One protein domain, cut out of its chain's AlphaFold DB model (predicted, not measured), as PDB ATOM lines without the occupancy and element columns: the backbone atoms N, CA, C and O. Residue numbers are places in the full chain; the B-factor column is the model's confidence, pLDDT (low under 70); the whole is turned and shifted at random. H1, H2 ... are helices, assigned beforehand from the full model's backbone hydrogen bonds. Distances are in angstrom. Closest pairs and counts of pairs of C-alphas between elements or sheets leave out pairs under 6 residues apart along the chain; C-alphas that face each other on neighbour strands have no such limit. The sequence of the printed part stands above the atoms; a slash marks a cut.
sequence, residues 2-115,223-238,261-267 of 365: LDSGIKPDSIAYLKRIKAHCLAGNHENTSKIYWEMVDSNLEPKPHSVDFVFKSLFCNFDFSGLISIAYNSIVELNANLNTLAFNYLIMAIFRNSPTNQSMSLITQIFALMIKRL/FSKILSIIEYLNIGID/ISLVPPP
ATOM      1  N   LEU A   2     169.825 100.245 131.196       64.75
ATOM      2  CA  LEU A   2     169.031 101.476 131.346       64.75
ATOM      3  C   LEU A   2     167.810 101.256 132.257       64.75
ATOM      4  O   LEU A   2     167.632 101.999 133.214       64.75
ATOM      5  N   ASP A   3     167.088 100.148 132.068       71.06
ATOM      6  CA  ASP A   3     165.944  99.756 132.918       71.06
ATOM      7  C   ASP A   3     166.332  99.434 134.371       71.06
ATOM      8  O   ASP A   3     165.484  99.310 135.248       71.06
ATOM      9  N   SER A   4     167.632  99.291 134.632       70.75
ATOM     10  CA  SER A   4     168.196  99.021 135.957       70.75
ATOM     11  C   SER A   4     168.793 100.283 136.598       70.75
ATOM     12  O   SER A   4     169.440 100.182 137.634       70.75
ATOM     13  N   GLY A   5     168.646 101.456 135.966       72.38
ATOM     14  CA  GLY A   5     169.196 102.732 136.441       72.38
ATOM     15  C   GLY A   5     170.717 102.881 136.300       72.38
ATOM     16  O   GLY A   5     171.285 103.863 136.779       72.38
ATOM     17  N   ILE A   6     171.397 101.934 135.644       74.38
ATOM     18  CA  ILE A   6     172.854 101.951 135.471       74.38
ATOM     19  C   ILE A   6     173.192 102.768 134.223       74.38
ATOM     20  O   ILE A   6     172.840 102.383 133.104       74.38
ATOM     21  N   LYS A   7     173.899 103.890 134.413       78.69
ATOM     22  CA  LYS A   7     174.367 104.737 133.309       78.69
ATOM     23  C   LYS A   7     175.473 104.020 132.519       78.69
ATOM     24  O   LYS A   7     176.426 103.549 133.142       78.69
ATOM     25  N   PRO A   8     175.371 103.924 131.180       83.62
ATOM     26  CA  PRO A   8     176.428 103.339 130.366       83.62
ATOM     27  C   PRO A   8     177.720 104.158 130.469       83.62
ATOM     28  O   PRO A   8     177.683 105.387 130.470       83.62
ATOM     29  N   ASP A   9     178.862 103.477 130.502       85.50
ATOM     30  CA  ASP A   9     180.178 104.096 130.362       85.50
ATOM     31  C   ASP A   9     180.674 104.038 128.901       85.50
ATOM     32  O   ASP A   9     180.023 103.487 128.006       85.50
ATOM     33  N   SER A  10     181.863 104.595 128.640       83.31
ATOM     34  CA  SER A  10     182.457 104.603 127.291       83.31
ATOM     35  C   SER A  10     182.660 103.200 126.699       83.31
ATOM     36  O   SER A  10     182.581 103.020 125.482       83.31
ATOM     37  N   ILE A  11     182.901 102.188 127.540       86.06
ATOM     38  CA  ILE A  11     183.094 100.799 127.114       86.06
ATOM     39  C   ILE A  11     181.749 100.169 126.740       86.06
ATOM     40  O   ILE A  11     181.663  99.458 125.736       86.06
ATOM     41  N   ALA A  12     180.692 100.439 127.505       87.19
ATOM     42  CA  ALA A  12     179.342  99.982 127.208       87.19
ATOM     43  C   ALA A  12     178.838 100.561 125.877       87.19
ATOM     44  O   ALA A  12     178.320  99.812 125.046       87.19
ATOM     45  N   TYR A  13     179.062 101.856 125.629       90.44
ATOM     46  CA  TYR A  13     178.746 102.483 124.342       90.44
ATOM     47  C   TYR A  13     179.537 101.871 123.184       90.44
ATOM     48  O   TYR A  13     178.937 101.502 122.175       90.44
ATOM     49  N   LEU A  14     180.851 101.663 123.339       87.75
ATOM     50  CA  LEU A  14     181.670 100.976 122.334       87.75
ATOM     51  C   LEU A  14     181.106  99.590 121.990       87.75
ATOM     52  O   LEU A  14     180.966  99.252 120.815       87.75
ATOM     53  N   LYS A  15     180.753  98.785 123.000       87.38
ATOM     54  CA  LYS A  15     180.174  97.449 122.789       87.38
ATOM     55  C   LYS A  15     178.840  97.520 122.044       87.38
ATOM     56  O   LYS A  15     178.637  96.731 121.125       87.38
ATOM     57  N   ARG A  16     177.961  98.470 122.391       91.50
ATOM     58  CA  ARG A  16     176.679  98.693 121.694       91.50
ATOM     59  C   ARG A  16     176.900  99.072 120.230       91.50
ATOM     60  O   ARG A  16     176.346  98.423 119.348       91.50
ATOM     61  N   ILE A  17     177.749 100.065 119.966       90.50
ATOM     62  CA  ILE A  17     178.100 100.505 118.606       90.50
ATOM     63  C   ILE A  17     178.653  99.332 117.792       90.50
ATOM     64  O   ILE A  17     178.176  99.070 116.688       90.50
ATOM     65  N   LYS A  18     179.619  98.592 118.351       86.19
ATOM     66  CA  LYS A  18     180.225  97.427 117.700       86.19
ATOM     67  C   LYS A  18     179.181  96.357 117.379       86.19
ATOM     68  O   LYS A  18     179.152  95.872 116.253       86.19
ATOM     69  N   ALA A  19     178.314  96.012 118.332       87.56
ATOM     70  CA  ALA A  19     177.267  95.013 118.129       87.56
ATOM     71  C   ALA A  19     176.306  95.415 117.000       87.56
ATOM     72  O   ALA A  19     176.051  94.614 116.106       87.56
ATOM     73  N   HIS A  20     175.833  96.666 116.985       89.38
ATOM     74  CA  HIS A  20     174.963  97.159 115.914       89.38
ATOM     75  C   HIS A  20     175.669  97.213 114.553       89.38
ATOM     76  O   HIS A  20     175.071  96.820 113.555       89.38
ATOM     77  N   CYS A  21     176.937  97.635 114.509       85.94
ATOM     78  CA  CYS A  21     177.736  97.642 113.283       85.94
ATOM     79  C   CYS A  21     177.877  96.235 112.687       85.94
ATOM     80  O   CYS A  21     177.646  96.048 111.493       85.94
ATOM     81  N   LEU A  22     178.230  95.247 113.516       83.69
ATOM     82  CA  LEU A  22     178.433  93.863 113.080       83.69
ATOM     83  C   LEU A  22     177.122  93.156 112.718       83.69
ATOM     84  O   LEU A  22     177.126  92.300 111.843       83.69
ATOM     85  N   ALA A  23     176.009  93.539 113.343       85.44
ATOM     86  CA  ALA A  23     174.679  93.029 113.015       85.44
ATOM     87  C   ALA A  23     174.064  93.661 111.748       85.44
ATOM     88  O   ALA A  23     172.918  93.365 111.431       85.44
ATOM     89  N   GLY A  24     174.767  94.570 111.056       81.75
ATOM     90  CA  GLY A  24     174.232  95.285 109.886       81.75
ATOM     91  C   GLY A  24     173.215  96.384 110.225       81.75
ATOM     92  O   GLY A  24     172.666  97.027 109.335       81.75
ATOM     93  N   ASN A  25     172.986  96.658 111.512       89.31
ATOM     94  CA  ASN A  25     172.049  97.671 112.000       89.31
ATOM     95  C   ASN A  25     172.680  99.073 111.961       89.31
ATOM     96  O   ASN A  25     172.803  99.749 112.989       89.31
ATOM     97  N   HIS A  26     173.118  99.495 110.776       87.75
ATOM     98  CA  HIS A  26     173.972 100.666 110.585       87.75
ATOM     99  C   HIS A  26     173.326 101.983 111.032       87.75
ATOM    100  O   HIS A  26     174.003 102.803 111.653       87.75
ATOM    101  N   GLU A  27     172.019 102.158 110.818       85.31
ATOM    102  CA  GLU A  27     171.278 103.369 111.210       85.31
ATOM    103  C   GLU A  27     171.350 103.647 112.725       85.31
ATOM    104  O   GLU A  27     171.384 104.796 113.163       85.31
ATOM    105  N   ASN A  28     171.423 102.598 113.548       89.88
ATOM    106  CA  ASN A  28     171.468 102.753 115.001       89.88
ATOM    107  C   ASN A  28     172.847 103.179 115.512       89.88
ATOM    108  O   ASN A  28     172.948 103.727 116.607       89.88
ATOM    109  N   THR A  29     173.916 102.970 114.741       91.88
ATOM    110  CA  THR A  29     175.276 103.283 115.206       91.88
ATOM    111  C   THR A  29     175.509 104.782 115.386       91.88
ATOM    112  O   THR A  29     176.109 105.178 116.385       91.88
ATOM    113  N   SER A  30     174.975 105.624 114.495       92.88
ATOM    114  CA  SER A  30     175.061 107.083 114.621       92.88
ATOM    115  C   SER A  30     174.186 107.616 115.756       92.88
ATOM    116  O   SER A  30     174.621 108.493 116.496       92.88
ATOM    117  N   LYS A  31     172.990 107.046 115.962       93.50
ATOM    118  CA  LYS A  31     172.118 107.393 117.098       93.50
ATOM    119  C   LYS A  31     172.815 107.123 118.430       93.50
ATOM    120  O   LYS A  31     172.829 107.984 119.300       93.50
ATOM    121  N   ILE A  32     173.449 105.957 118.561       94.06
ATOM    122  CA  ILE A  32     174.182 105.574 119.775       94.06
ATOM    123  C   ILE A  32     175.433 106.446 119.967       94.06
ATOM    124  O   ILE A  32     175.782 106.761 121.102       94.06
ATOM    125  N   TYR A  33     176.099 106.858 118.882       94.06
ATOM    126  CA  TYR A  33     177.195 107.826 118.953       94.06
ATOM    127  C   TYR A  33     176.730 109.161 119.550       94.06
ATOM    128  O   TYR A  33     177.339 109.643 120.499       94.06
ATOM    129  N   TRP A  34     175.635 109.733 119.047       94.00
ATOM    130  CA  TRP A  34     175.116 110.994 119.582       94.00
ATOM    131  C   TRP A  34     174.589 110.842 121.012       94.00
ATOM    132  O   TRP A  34     174.901 111.680 121.843       94.00
ATOM    133  N   GLU A  35     173.939 109.721 121.348       93.25
ATOM    134  CA  GLU A  35     173.544 109.394 122.731       93.25
ATOM    135  C   GLU A  35     174.751 109.412 123.693       93.25
ATOM    136  O   GLU A  35     174.658 109.901 124.822       93.25
ATOM    137  N   MET A  36     175.904 108.901 123.243       91.31
ATOM    138  CA  MET A  36     177.154 108.925 124.002       91.31
ATOM    139  C   MET A  36     177.676 110.358 124.198       91.31
ATOM    140  O   MET A  36     178.048 110.723 125.315       91.31
ATOM    141  N   VAL A  37     177.677 111.169 123.135       90.75
ATOM    142  CA  VAL A  37     178.128 112.572 123.171       90.75
ATOM    143  C   VAL A  37     177.212 113.424 124.055       90.75
ATOM    144  O   VAL A  37     177.708 114.154 124.911       90.75
ATOM    145  N   ASP A  38     175.894 113.265 123.933       91.69
ATOM    146  CA  ASP A  38     174.886 113.954 124.752       91.69
ATOM    147  C   ASP A  38     174.987 113.565 126.237       91.69
ATOM    148  O   ASP A  38     174.671 114.349 127.134       91.69
ATOM    149  N   SER A  39     175.509 112.366 126.514       88.25
ATOM    150  CA  SER A  39     175.844 111.902 127.864       88.25
ATOM    151  C   SER A  39     177.179 112.457 128.393       88.25
ATOM    152  O   SER A  39     177.620 112.049 129.467       88.25
ATOM    153  N   ASN A  40     177.812 113.399 127.680       87.38
ATOM    154  CA  ASN A  40     179.124 113.991 127.974       87.38
ATOM    155  C   ASN A  40     180.269 112.963 128.044       87.38
ATOM    156  O   ASN A  40     181.210 113.120 128.826       87.38
ATOM    157  N   LEU A  41     180.192 111.894 127.246       85.81
ATOM    158  CA  LEU A  41     181.249 110.890 127.149       85.81
ATOM    159  C   LEU A  41     182.029 111.058 125.843       85.81
ATOM    160  O   LEU A  41     181.451 111.045 124.759       85.81
ATOM    161  N   GLU A  42     183.355 111.147 125.943       81.56
ATOM    162  CA  GLU A  42     184.246 111.232 124.780       81.56
ATOM    163  C   GLU A  42     184.317 109.874 124.047       81.56
ATOM    164  O   GLU A  42     184.698 108.861 124.655       81.56
ATOM    165  N   PRO A  43     183.959 109.808 122.749       80.56
ATOM    166  CA  PRO A  43     184.096 108.607 121.940       80.56
ATOM    167  C   PRO A  43     185.552 108.157 121.869       80.56
ATOM    168  O   PRO A  43     186.441 108.904 121.465       80.56
ATOM    169  N   LYS A  44     185.805 106.887 122.196       79.56
ATOM    170  CA  LYS A  44     187.116 106.283 121.933       79.56
ATOM    171  C   LYS A  44     187.334 106.179 120.415       79.56
ATOM    172  O   LYS A  44     186.360 105.922 119.704       79.56
ATOM    173  N   PRO A  45     188.583 106.249 119.913       77.88
ATOM    174  CA  PRO A  45     188.868 106.129 118.478       77.88
ATOM    175  C   PRO A  45     188.223 104.893 117.832       77.88
ATOM    176  O   PRO A  45     187.594 104.987 116.784       77.88
ATOM    177  N   HIS A  46     188.248 103.753 118.527       77.62
ATOM    178  CA  HIS A  46     187.633 102.517 118.040       77.62
ATOM    179  C   HIS A  46     186.099 102.580 117.929       77.62
ATOM    180  O   HIS A  46     185.510 101.911 117.083       77.62
ATOM    181  N   SER A  47     185.432 103.386 118.766       83.25
ATOM    182  CA  SER A  47     183.992 103.630 118.627       83.25
ATOM    183  C   SER A  47     183.713 104.359 117.315       83.25
ATOM    184  O   SER A  47     182.794 103.980 116.592       83.25
ATOM    185  N   VAL A  48     184.536 105.360 116.988       88.31
ATOM    186  CA  VAL A  48     184.418 106.143 115.751       88.31
ATOM    187  C   VAL A  48     184.645 105.263 114.520       88.31
ATOM    188  O   VAL A  48     183.864 105.355 113.578       88.31
ATOM    189  N   ASP A  49     185.610 104.335 114.550       83.94
ATOM    190  CA  ASP A  49     185.865 103.397 113.443       83.94
ATOM    191  C   ASP A  49     184.618 102.577 113.058       83.94
ATOM    192  O   ASP A  49     184.276 102.462 111.880       83.94
ATOM    193  N   PHE A  50     183.901 102.015 114.041       85.94
ATOM    194  CA  PHE A  50     182.682 101.234 113.775       85.94
ATOM    195  C   PHE A  50     181.512 102.090 113.296       85.94
ATOM    196  O   PHE A  50     180.707 101.632 112.476       85.94
ATOM    197  N   VAL A  51     181.410 103.322 113.797       92.38
ATOM    198  CA  VAL A  51     180.415 104.290 113.326       92.38
ATOM    199  C   VAL A  51     180.705 104.661 111.873       92.38
ATOM    200  O   VAL A  51     179.806 104.584 111.041       92.38
ATOM    201  N   PHE A  52     181.959 104.965 111.533       92.25
ATOM    202  CA  PHE A  52     182.377 105.269 110.163       92.25
ATOM    203  C   PHE A  52     182.132 104.097 109.225       92.25
ATOM    204  O   PHE A  52     181.518 104.287 108.178       92.25
ATOM    205  N   LYS A  53     182.525 102.879 109.618       86.81
ATOM    206  CA  LYS A  53     182.229 101.668 108.847       86.81
ATOM    207  C   LYS A  53     180.732 101.538 108.571       86.81
ATOM    208  O   LYS A  53     180.344 101.302 107.434       86.81
ATOM    209  N   SER A  54     179.898 101.714 109.592       86.69
ATOM    210  CA  SER A  54     178.447 101.573 109.455       86.69
ATOM    211  C   SER A  54     177.832 102.643 108.565       86.69
ATOM    212  O   SER A  54     177.051 102.318 107.679       86.69
ATOM    213  N   LEU A  55     178.217 103.905 108.751       90.69
ATOM    214  CA  LEU A  55     177.752 105.002 107.905       90.69
ATOM    215  C   LEU A  55     178.195 104.823 106.457       90.69
ATOM    216  O   LEU A  55     177.408 105.053 105.546       90.69
ATOM    217  N   PHE A  56     179.418 104.339 106.244       89.50
ATOM    218  CA  PHE A  56     179.916 104.026 104.915       89.50
ATOM    219  C   PHE A  56     179.113 102.894 104.256       89.50
ATOM    220  O   PHE A  56     178.702 103.037 103.108       89.50
ATOM    221  N   CYS A  57     178.834 101.805 104.982       86.81
ATOM    222  CA  CYS A  57     177.982 100.709 104.505       86.81
ATOM    223  C   CYS A  57     176.531 101.149 104.244       86.81
ATOM    224  O   CYS A  57     175.878 100.597 103.366       86.81
ATOM    225  N   ASN A  58     176.042 102.159 104.968       88.38
ATOM    226  CA  ASN A  58     174.725 102.763 104.760       88.38
ATOM    227  C   ASN A  58     174.722 103.901 103.719       88.38
ATOM    228  O   ASN A  58     173.717 104.590 103.575       88.38
ATOM    229  N   PHE A  59     175.844 104.144 103.029       90.38
ATOM    230  CA  PHE A  59     176.021 105.240 102.066       90.38
ATOM    231  C   PHE A  59     175.738 106.648 102.634       90.38
ATOM    232  O   PHE A  59     175.522 107.599 101.881       90.38
ATOM    233  N   ASP A  60     175.788 106.819 103.958       91.88
ATOM    234  CA  ASP A  60     175.592 108.105 104.630       91.88
ATOM    235  C   ASP A  60     176.929 108.842 104.796       91.88
ATOM    236  O   ASP A  60     177.500 108.977 105.883       91.88
ATOM    237  N   PHE A  61     177.462 109.313 103.669       93.06
ATOM    238  CA  PHE A  61     178.749 110.009 103.628       93.06
ATOM    239  C   PHE A  61     178.702 111.376 104.323       93.06
ATOM    240  O   PHE A  61     179.673 111.779 104.965       93.06
ATOM    241  N   SER A  62     177.569 112.079 104.245       92.44
ATOM    242  CA  SER A  62     177.373 113.369 104.917       92.44
ATOM    243  C   SER A  62     177.308 113.213 106.441       92.44
ATOM    244  O   SER A  62     177.912 114.003 107.178       92.44
ATOM    245  N   GLY A  63     176.642 112.159 106.927       93.75
ATOM    246  CA  GLY A  63     176.662 111.762 108.330       93.75
ATOM    247  C   GLY A  63     178.072 111.412 108.799       93.75
ATOM    248  O   GLY A  63     178.503 111.902 109.843       93.75
ATOM    249  N   LEU A  64     178.837 110.665 107.995       95.69
ATOM    250  CA  LEU A  64     180.228 110.321 108.313       95.69
ATOM    251  C   LEU A  64     181.092 111.576 108.461       95.69
ATOM    252  O   LEU A  64     181.763 111.740 109.477       95.69
ATOM    253  N   ILE A  65     181.014 112.507 107.508       95.75
ATOM    254  CA  ILE A  65     181.745 113.784 107.561       95.75
ATOM    255  C   ILE A  65     181.294 114.630 108.761       95.75
ATOM    256  O   ILE A  65     182.106 115.301 109.395       95.75
ATOM    257  N   SER A  66     180.012 114.569 109.127       95.12
ATOM    258  CA  SER A  66     179.482 115.261 110.306       95.12
ATOM    259  C   SER A  66     180.035 114.707 111.618       95.12
ATOM    260  O   SER A  66     180.375 115.487 112.506       95.12
ATOM    261  N   ILE A  67     180.162 113.384 111.732       94.88
ATOM    262  CA  ILE A  67     180.774 112.737 112.897       94.88
ATOM    263  C   ILE A  67     182.291 112.947 112.899       94.88
ATOM    264  O   ILE A  67     182.869 113.155 113.963       94.88
ATOM    265  N   ALA A  68     182.947 112.980 111.736       94.81
ATOM    266  CA  ALA A  68     184.359 113.346 111.631       94.81
ATOM    267  C   ALA A  68     184.616 114.772 112.135       94.81
ATOM    268  O   ALA A  68     185.513 114.980 112.944       94.81
ATOM    269  N   TYR A  69     183.783 115.734 111.733       94.12
ATOM    270  CA  TYR A  69     183.851 117.104 112.241       94.12
ATOM    271  C   TYR A  69     183.691 117.135 113.763       94.12
ATOM    272  O   TYR A  69     184.539 117.679 114.460       94.12
ATOM    273  N   ASN A  70     182.644 116.499 114.295       93.31
ATOM    274  CA  ASN A  70     182.408 116.499 115.734       93.31
ATOM    275  C   ASN A  70     183.547 115.814 116.509       93.31
ATOM    276  O   ASN A  70     184.044 116.370 117.479       93.31
ATOM    277  N   SER A  71     184.009 114.648 116.065       90.94
ATOM    278  CA  SER A  71     185.089 113.928 116.745       90.94
ATOM    279  C   SER A  71     186.427 114.676 116.694       90.94
ATOM    280  O   SER A  71     187.086 114.772 117.723       90.94
ATOM    281  N   ILE A  72     186.825 115.238 115.547       90.06
ATOM    282  CA  ILE A  72     188.127 115.909 115.388       90.06
ATOM    283  C   ILE A  72     188.107 117.328 115.969       90.06
ATOM    284  O   ILE A  72     189.025 117.693 116.697       90.06
ATOM    285  N   VAL A  73     187.088 118.124 115.641       89.31
ATOM    286  CA  VAL A  73     187.051 119.566 115.937       89.31
ATOM    287  C   VAL A  73     186.445 119.837 117.311       89.31
ATOM    288  O   VAL A  73     187.056 120.529 118.120       89.31
ATOM    289  N   GLU A  74     185.269 119.271 117.597       87.94
ATOM    290  CA  GLU A  74     184.529 119.562 118.838       87.94
ATOM    291  C   GLU A  74     185.058 118.752 120.027       87.94
ATOM    292  O   GLU A  74     185.184 119.266 121.137       87.94
ATOM    293  N   LEU A  75     185.376 117.475 119.801       86.62
ATOM    294  CA  LEU A  75     185.795 116.548 120.856       86.62
ATOM    295  C   LEU A  75     187.310 116.340 120.914       86.62
ATOM    296  O   LEU A  75     187.796 115.741 121.870       86.62
ATOM    297  N   ASN A  76     188.063 116.841 119.927       83.88
ATOM    298  CA  ASN A  76     189.524 116.737 119.870       83.88
ATOM    299  C   ASN A  76     190.039 115.282 119.998       83.88
ATOM    300  O   ASN A  76     191.073 114.988 120.609       83.88
ATOM    301  N   ALA A  77     189.293 114.347 119.407       82.88
ATOM    302  CA  ALA A  77     189.634 112.938 119.372       82.88
ATOM    303  C   ALA A  77     190.829 112.695 118.439       82.88
ATOM    304  O   ALA A  77     190.980 113.312 117.382       82.88
ATOM    305  N   ASN A  78     191.675 111.741 118.823       82.06
ATOM    306  CA  ASN A  78     192.818 111.308 118.026       82.06
ATOM    307  C   ASN A  78     192.423 110.104 117.173       82.06
ATOM    308  O   ASN A  78     192.433 108.969 117.652       82.06
ATOM    309  N   LEU A  79     192.037 110.360 115.927       86.00
ATOM    310  CA  LEU A  79     191.630 109.309 114.999       86.00
ATOM    311  C   LEU A  79     192.846 108.609 114.374       86.00
ATOM    312  O   LEU A  79     193.912 109.201 114.205       86.00
ATOM    313  N   ASN A  80     192.685 107.332 114.030       83.81
ATOM    314  CA  ASN A  80     193.730 106.522 113.398       83.81
ATOM    315  C   ASN A  80     193.693 106.642 111.858       83.81
ATOM    316  O   ASN A  80     192.789 107.251 111.279       83.81
ATOM    317  N   THR A  81     194.671 106.043 111.170       85.94
ATOM    318  CA  THR A  81     194.740 106.059 109.696       85.94
ATOM    319  C   THR A  81     193.495 105.441 109.043       85.94
ATOM    320  O   THR A  81     193.068 105.904 107.988       85.94
ATOM    321  N   LEU A  82     192.868 104.435 109.669       84.75
ATOM    322  CA  LEU A  82     191.653 103.799 109.147       84.75
ATOM    323  C   LEU A  82     190.475 104.785 109.099       84.75
ATOM    324  O   LEU A  82     189.802 104.888 108.074       84.75
ATOM    325  N   ALA A  83     190.255 105.546 110.169       87.69
ATOM    326  CA  ALA A  83     189.228 106.579 110.223       87.69
ATOM    327  C   ALA A  83     189.456 107.679 109.172       87.69
ATOM    328  O   ALA A  83     188.509 108.106 108.510       87.69
ATOM    329  N   PHE A  84     190.708 108.096 108.957       92.50
ATOM    330  CA  PHE A  84     191.051 109.042 107.889       92.50
ATOM    331  C   PHE A  84     190.819 108.462 106.491       92.50
ATOM    332  O   PHE A  84     190.301 109.166 105.627       92.50
ATOM    333  N   ASN A  85     191.106 107.176 106.266       92.69
ATOM    334  CA  ASN A  85     190.763 106.515 105.006       92.69
ATOM    335  C   ASN A  85     189.241 106.529 104.779       92.69
ATOM    336  O   ASN A  85     188.798 106.861 103.684       92.69
ATOM    337  N   TYR A  86     188.424 106.258 105.805       93.50
ATOM    338  CA  TYR A  86     186.964 106.411 105.713       93.50
ATOM    339  C   TYR A  86     186.531 107.843 105.400       93.50
ATOM    340  O   TYR A  86     185.660 108.032 104.551       93.50
ATOM    341  N   LEU A  87     187.151 108.840 106.034       95.88
ATOM    342  CA  LEU A  87     186.882 110.248 105.757       95.88
ATOM    343  C   LEU A  87     187.206 110.602 104.298       95.88
ATOM    344  O   LEU A  87     186.352 111.156 103.614       95.88
ATOM    345  N   ILE A  88     188.383 110.223 103.792       96.50
ATOM    346  CA  ILE A  88     188.785 110.432 102.391       96.50
ATOM    347  C   ILE A  88     187.771 109.785 101.440       96.50
ATOM    348  O   ILE A  88     187.298 110.424 100.497       96.50
ATOM    349  N   MET A  89     187.382 108.536 101.715       94.94
ATOM    350  CA  MET A  89     186.395 107.841 100.894       94.94
ATOM    351  C   MET A  89     185.029 108.531 100.924       94.94
ATOM    352  O   MET A  89     184.390 108.651  99.879       94.94
ATOM    353  N   ALA A  90     184.586 109.000 102.091       94.69
ATOM    354  CA  ALA A  90     183.321 109.706 102.248       94.69
ATOM    355  C   ALA A  90     183.325 111.063 101.538       94.69
ATOM    356  O   ALA A  90     182.357 111.370 100.851       94.69
ATOM    357  N   ILE A  91     184.406 111.847 101.638       93.94
ATOM    358  CA  ILE A  91     184.542 113.139 100.945       93.94
ATOM    359  C   ILE A  91     184.366 112.941  99.437       93.94
ATOM    360  O   ILE A  91     183.527 113.601  98.822       93.94
ATOM    361  N   PHE A  92     185.092 111.983  98.853       93.00
ATOM    362  CA  PHE A  92     185.010 111.725  97.418       93.00
ATOM    363  C   PHE A  92     183.649 111.158  96.998       93.00
ATOM    364  O   PHE A  92     183.077 111.585  96.001       93.00
ATOM    365  N   ARG A  93     183.098 110.193  97.748       90.50
ATOM    366  CA  ARG A  93     181.804 109.572  97.412       90.50
ATOM    367  C   ARG A  93     180.623 110.525  97.604       90.50
ATOM    368  O   ARG A  93     179.643 110.401  96.879       90.50
ATOM    369  N   ASN A  94     180.721 111.478  98.532       88.69
ATOM    370  CA  ASN A  94     179.711 112.515  98.724       88.69
ATOM    371  C   ASN A  94     179.662 113.493  97.539       88.69
ATOM    372  O   ASN A  94     178.592 113.974  97.180       88.69
ATOM    373  N   SER A  95     180.814 113.805  96.936       89.50
ATOM    374  CA  SER A  95     180.894 114.640  95.737       89.50
ATOM    375  C   SER A  95     182.184 114.329  94.961       89.50
ATOM    376  O   SER A  95     183.241 114.818  95.352       89.50
ATOM    377  N   PRO A  96     182.149 113.535  93.876       88.44
ATOM    378  CA  PRO A  96     183.347 113.178  93.112       88.44
ATOM    379  C   PRO A  96     183.736 114.326  92.170       88.44
ATOM    380  O   PRO A  96     183.417 114.315  90.987       88.44
ATOM    381  N   THR A  97     184.358 115.369  92.718       87.69
ATOM    382  CA  THR A  97     184.736 116.590  91.990       87.69
ATOM    383  C   THR A  97     186.187 116.971  92.265       87.69
ATOM    384  O   THR A  97     186.750 116.589  93.296       87.69
ATOM    385  N   ASN A  98     186.767 117.810  91.402       83.88
ATOM    386  CA  ASN A  98     188.105 118.382  91.607       83.88
ATOM    387  C   ASN A  98     188.203 119.158  92.929       83.88
ATOM    388  O   ASN A  98     189.242 119.149  93.581       83.88
ATOM    389  N   GLN A  99     187.104 119.779  93.377       88.19
ATOM    390  CA  GLN A  99     187.056 120.450  94.676       88.19
ATOM    391  C   GLN A  99     187.213 119.454  95.833       88.19
ATOM    392  O   GLN A  99     188.007 119.689  96.743       88.19
ATOM    393  N   SER A 100     186.498 118.327  95.800       87.31
ATOM    394  CA  SER A 100     186.654 117.271  96.807       87.31
ATOM    395  C   SER A 100     188.048 116.663  96.785       87.31
ATOM    396  O   SER A 100     188.614 116.416  97.849       87.31
ATOM    397  N   MET A 101     188.629 116.472  95.596       90.69
ATOM    398  CA  MET A 101     190.010 116.007  95.476       90.69
ATOM    399  C   MET A 101     191.011 117.009  96.037       90.69
ATOM    400  O   MET A 101     191.886 116.609  96.793       90.69
ATOM    401  N   SER A 102     190.828 118.308  95.800       87.56
ATOM    402  CA  SER A 102     191.655 119.346  96.423       87.56
ATOM    403  C   SER A 102     191.624 119.274  97.956       87.56
ATOM    404  O   SER A 102     192.667 119.387  98.602       87.56
ATOM    405  N   LEU A 103     190.454 119.034  98.560       91.00
ATOM    406  CA  LEU A 103     190.329 118.870 100.014       91.00
ATOM    407  C   LEU A 103     190.994 117.579 100.513       91.00
ATOM    408  O   LEU A 103     191.662 117.590 101.545       91.00
ATOM    409  N   ILE A 104     190.854 116.477  99.772       92.25
ATOM    410  CA  ILE A 104     191.520 115.202 100.080       92.25
ATOM    411  C   ILE A 104     193.042 115.361 100.022       92.25
ATOM    412  O   ILE A 104     193.727 114.926 100.944       92.25
ATOM    413  N   THR A 105     193.573 116.029  98.998       88.25
ATOM    414  CA  THR A 105     195.010 116.288  98.854       88.25
ATOM    415  C   THR A 105     195.533 117.193  99.967       88.25
ATOM    416  O   THR A 105     196.636 116.976 100.458       88.25
ATOM    417  N   GLN A 106     194.739 118.158 100.446       89.44
ATOM    418  CA  GLN A 106     195.098 118.945 101.632       89.44
ATOM    419  C   GLN A 106     195.201 118.067 102.882       89.44
ATOM    420  O   GLN A 106     196.206 118.143 103.582       89.44
ATOM    421  N   ILE A 107     194.221 117.190 103.139       91.00
ATOM    422  CA  ILE A 107     194.287 116.231 104.255       91.00
ATOM    423  C   ILE A 107     195.525 115.337 104.117       91.00
ATOM    424  O   ILE A 107     196.284 115.183 105.070       91.00
ATOM    425  N   PHE A 108     195.769 114.795 102.926       89.75
ATOM    426  CA  PHE A 108     196.924 113.948 102.640       89.75
ATOM    427  C   PHE A 108     198.257 114.672 102.867       89.75
ATOM    428  O   PHE A 108     199.145 114.132 103.524       89.75
ATOM    429  N   ALA A 109     198.374 115.926 102.431       86.88
ATOM    430  CA  ALA A 109     199.552 116.746 102.683       86.88
ATOM    431  C   ALA A 109     199.802 116.943 104.188       86.88
ATOM    432  O   ALA A 109     200.955 116.975 104.614       86.88
ATOM    433  N   LEU A 110     198.752 117.039 105.012       86.19
ATOM    434  CA  LEU A 110     198.892 117.083 106.475       86.19
ATOM    435  C   LEU A 110     199.347 115.738 107.054       86.19
ATOM    436  O   LEU A 110     200.124 115.729 108.007       86.19
ATOM    437  N   MET A 111     198.907 114.618 106.472       87.00
ATOM    438  CA  MET A 111     199.378 113.283 106.852       87.00
ATOM    439  C   MET A 111     200.872 113.093 106.514       87.00
ATOM    440  O   MET A 111     201.587 112.471 107.302       87.00
ATOM    441  N   ILE A 112     201.355 113.661 105.396       83.50
ATOM    442  CA  ILE A 112     202.766 113.601 104.958       83.50
ATOM    443  C   ILE A 112     203.681 114.546 105.739       83.50
ATOM    444  O   ILE A 112     204.754 114.126 106.160       83.50
ATOM    445  N   LYS A 113     203.288 115.818 105.945       75.38
ATOM    446  CA  LYS A 113     204.117 116.919 106.512       75.38
ATOM    447  C   LYS A 113     204.595 116.712 107.962       75.38
ATOM    448  O   LYS A 113     205.019 117.660 108.633       75.38
ATOM    449  N   ARG A 114     204.487 115.497 108.475       64.00
ATOM    450  CA  ARG A 114     204.643 115.134 109.870       64.00
ATOM    451  C   ARG A 114     206.100 115.177 110.334       64.00
ATOM    452  O   ARG A 114     207.016 114.811 109.609       64.00
ATOM    453  N   LEU A 115     206.286 115.649 111.569       52.84
ATOM    454  CA  LEU A 115     207.590 115.893 112.190       52.84
ATOM    455  C   LEU A 115     208.340 114.570 112.474       52.84
ATOM    456  O   LEU A 115     207.745 113.680 113.089       52.84
ATOM    457  N   PHE A 223     181.190 120.673 102.743       89.44
ATOM    458  CA  PHE A 223     182.485 121.292 102.437       89.44
ATOM    459  C   PHE A 223     182.968 122.230 103.539       89.44
ATOM    460  O   PHE A 223     184.145 122.184 103.884       89.44
ATOM    461  N   SER A 224     182.068 123.017 104.134       89.19
ATOM    462  CA  SER A 224     182.392 123.864 105.287       89.19
ATOM    463  C   SER A 224     182.964 123.037 106.445       89.19
ATOM    464  O   SER A 224     184.040 123.338 106.950       89.19
ATOM    465  N   LYS A 225     182.316 121.917 106.790       93.06
ATOM    466  CA  LYS A 225     182.813 120.993 107.823       93.06
ATOM    467  C   LYS A 225     184.188 120.414 107.494       93.06
ATOM    468  O   LYS A 225     185.030 120.326 108.382       93.06
ATOM    469  N   ILE A 226     184.426 120.023 106.240       92.94
ATOM    470  CA  ILE A 226     185.733 119.502 105.805       92.94
ATOM    471  C   ILE A 226     186.812 120.582 105.932       92.94
ATOM    472  O   ILE A 226     187.899 120.296 106.427       92.94
ATOM    473  N   LEU A 227     186.510 121.821 105.536       90.75
ATOM    474  CA  LEU A 227     187.425 122.953 105.690       90.75
ATOM    475  C   LEU A 227     187.761 123.209 107.162       90.75
ATOM    476  O   LEU A 227     188.936 123.335 107.483       90.75
ATOM    477  N   SER A 228     186.775 123.184 108.062       89.31
ATOM    478  CA  SER A 228     187.030 123.320 109.502       89.31
ATOM    479  C   SER A 228     187.885 122.181 110.064       89.31
ATOM    480  O   SER A 228     188.736 122.423 110.915       89.31
ATOM    481  N   ILE A 229     187.709 120.945 109.576       92.31
ATOM    482  CA  ILE A 229     188.601 119.828 109.927       92.31
ATOM    483  C   ILE A 229     190.035 120.147 109.479       92.31
ATOM    484  O   ILE A 229     190.961 120.047 110.280       92.31
ATOM    485  N   ILE A 230     190.232 120.548 108.220       89.75
ATOM    486  CA  ILE A 230     191.557 120.876 107.668       89.75
ATOM    487  C   ILE A 230     192.208 122.027 108.445       89.75
ATOM    488  O   ILE A 230     193.387 121.946 108.788       89.75
ATOM    489  N   GLU A 231     191.458 123.084 108.745       88.50
ATOM    490  CA  GLU A 231     191.922 124.230 109.527       88.50
ATOM    491  C   GLU A 231     192.360 123.801 110.933       88.50
ATOM    492  O   GLU A 231     193.475 124.108 111.358       88.50
ATOM    493  N   TYR A 232     191.540 123.000 111.618       88.69
ATOM    494  CA  TYR A 232     191.861 122.476 112.942       88.69
ATOM    495  C   TYR A 232     193.154 121.647 112.946       88.69
ATOM    496  O   TYR A 232     194.016 121.821 113.813       88.69
ATOM    497  N   LEU A 233     193.321 120.769 111.953       86.44
ATOM    498  CA  LEU A 233     194.514 119.934 111.811       86.44
ATOM    499  C   LEU A 233     195.773 120.762 111.494       86.44
ATOM    500  O   LEU A 233     196.840 120.483 112.048       86.44
ATOM    501  N   ASN A 234     195.656 121.807 110.667       83.94
ATOM    502  CA  ASN A 234     196.746 122.753 110.395       83.94
ATOM    503  C   ASN A 234     197.182 123.499 111.662       83.94
ATOM    504  O   ASN A 234     198.367 123.498 111.990       83.94
ATOM    505  N   ILE A 235     196.228 124.046 112.428       81.81
ATOM    506  CA  ILE A 235     196.502 124.697 113.722       81.81
ATOM    507  C   ILE A 235     197.247 123.735 114.655       81.81
ATOM    508  O   ILE A 235     198.147 124.143 115.397       81.81
ATOM    509  N   GLY A 236     196.880 122.452 114.628       73.00
ATOM    510  CA  GLY A 236     197.580 121.414 115.369       73.00
ATOM    511  C   GLY A 236     199.052 121.288 114.971       73.00
ATOM    512  O   GLY A 236     199.923 121.287 115.842       73.00
ATOM    513  N   ILE A 237     199.345 121.247 113.671       71.31
ATOM    514  CA  ILE A 237     200.712 121.171 113.131       71.31
ATOM    515  C   ILE A 237     201.529 122.433 113.449       71.31
ATOM    516  O   ILE A 237     202.689 122.319 113.851       71.31
ATOM    517  N   ASP A 238     200.944 123.625 113.344       71.81
ATOM    518  CA  ASP A 238     201.652 124.887 113.604       71.81
ATOM    519  C   ASP A 238     202.030 125.046 115.080       71.81
ATOM    520  O   ASP A 238     203.173 125.393 115.414       71.81
ATOM    521  N   ILE A 261     196.449 118.364 121.385       59.12
ATOM    522  CA  ILE A 261     196.264 118.607 119.943       59.12
ATOM    523  C   ILE A 261     195.994 117.276 119.218       59.12
ATOM    524  O   ILE A 261     196.814 116.363 119.339       59.12
ATOM    525  N   SER A 262     194.867 117.166 118.498       64.06
ATOM    526  CA  SER A 262     194.590 116.013 117.636       64.06
ATOM    527  C   SER A 262     195.713 115.865 116.611       64.06
ATOM    528  O   SER A 262     196.006 116.782 115.841       64.06
ATOM    529  N   LEU A 263     196.404 114.729 116.660       70.62
ATOM    530  CA  LEU A 263     197.540 114.441 115.797       70.62
ATOM    531  C   LEU A 263     197.064 113.706 114.547       70.62
ATOM    532  O   LEU A 263     196.449 112.645 114.636       70.62
ATOM    533  N   VAL A 264     197.412 114.245 113.378       80.69
ATOM    534  CA  VAL A 264     197.145 113.581 112.099       80.69
ATOM    535  C   VAL A 264     197.982 112.291 112.014       80.69
ATOM    536  O   VAL A 264     199.209 112.336 112.207       80.69
ATOM    537  N   PRO A 265     197.358 111.123 111.769       83.81
ATOM    538  CA  PRO A 265     198.070 109.860 111.618       83.81
ATOM    539  C   PRO A 265     198.832 109.813 110.280       83.81
ATOM    540  O   PRO A 265     198.461 110.518 109.340       83.81
ATOM    541  N   PRO A 266     199.895 108.996 110.163       84.94
ATOM    542  CA  PRO A 266     200.642 108.898 108.915       84.94
ATOM    543  C   PRO A 266     199.816 108.135 107.862       84.94
ATOM    544  O   PRO A 266     198.988 107.286 108.234       84.94
ATOM    545  N   PRO A 267     200.023 108.394 106.558       88.25
ATOM    546  CA  PRO A 267     199.362 107.624 105.514       88.25
ATOM    547  C   PRO A 267     199.886 106.183 105.499       88.25
ATOM    548  O   PRO A 267     201.040 105.905 105.839       88.25
TER     549      PRO A 267
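What this domain is: This is residues 2 to 115, 223 to 238 and 261 to 267 of the 365 residues of an uncharacterized protein of Smittium culicis (UniProt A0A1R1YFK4). What shape do these atoms make? Helices are stacked in two rows, H1, H3 and H5 in one and H2, H4 and H7 in the other, with H6 packed on H5 and H7 at one end. A tail, residues 2 to 6, leads away at the H1 end and adds to the length. What is it built of? The printed part has 137 residues with seven named helices, H1 to H7 along the chain, and no named strand: all helix, a bundle. How large is it? It is compact, with a radius of gyration of the C-alphas of 15.1 A, but elongated, spanning 50 by 30 by 23 A.

How they stand to each other: What does the longest helix touch? H7, residues 223 to 238, touches H4, residues 61 to 74, with residues 225 to 232 alone; the closest C-alphas, of Tyr 69 and Ile 229, are 5.9 A apart. It touches H6, residues 98 to 112, closest at the C-alphas of Ile 107 and Ile 230, 6.4 A. Which helix is the hub? H3, residues 45 to 57, touches H1, residues 10 to 22, H2, residues 26 to 38, H4 and H5, residues 81 to 94. Its closest C-alphas to H5 are Asp 49 and Ala 83, 5.6 A. Are the backbones helical? Every O i to N i+4 pair is within hydrogen-bond range except in H2, with 7 of 9.

Where its parts are: Where does H7 run? It measures 22.5 A, from C-alpha 223 at (182.485, 121.292, 102.437). Where does H1 begin? C-alpha 10 is at (182.457, 104.603, 127.291).

The domain as a whole: Where are the cuts? C-alphas 115 and 223 are 27.5 A apart, C-alphas 238 and 261 10.4 A. Where is confidence low? Residues 2, 114 to 115 and 261 to 262 are under 70.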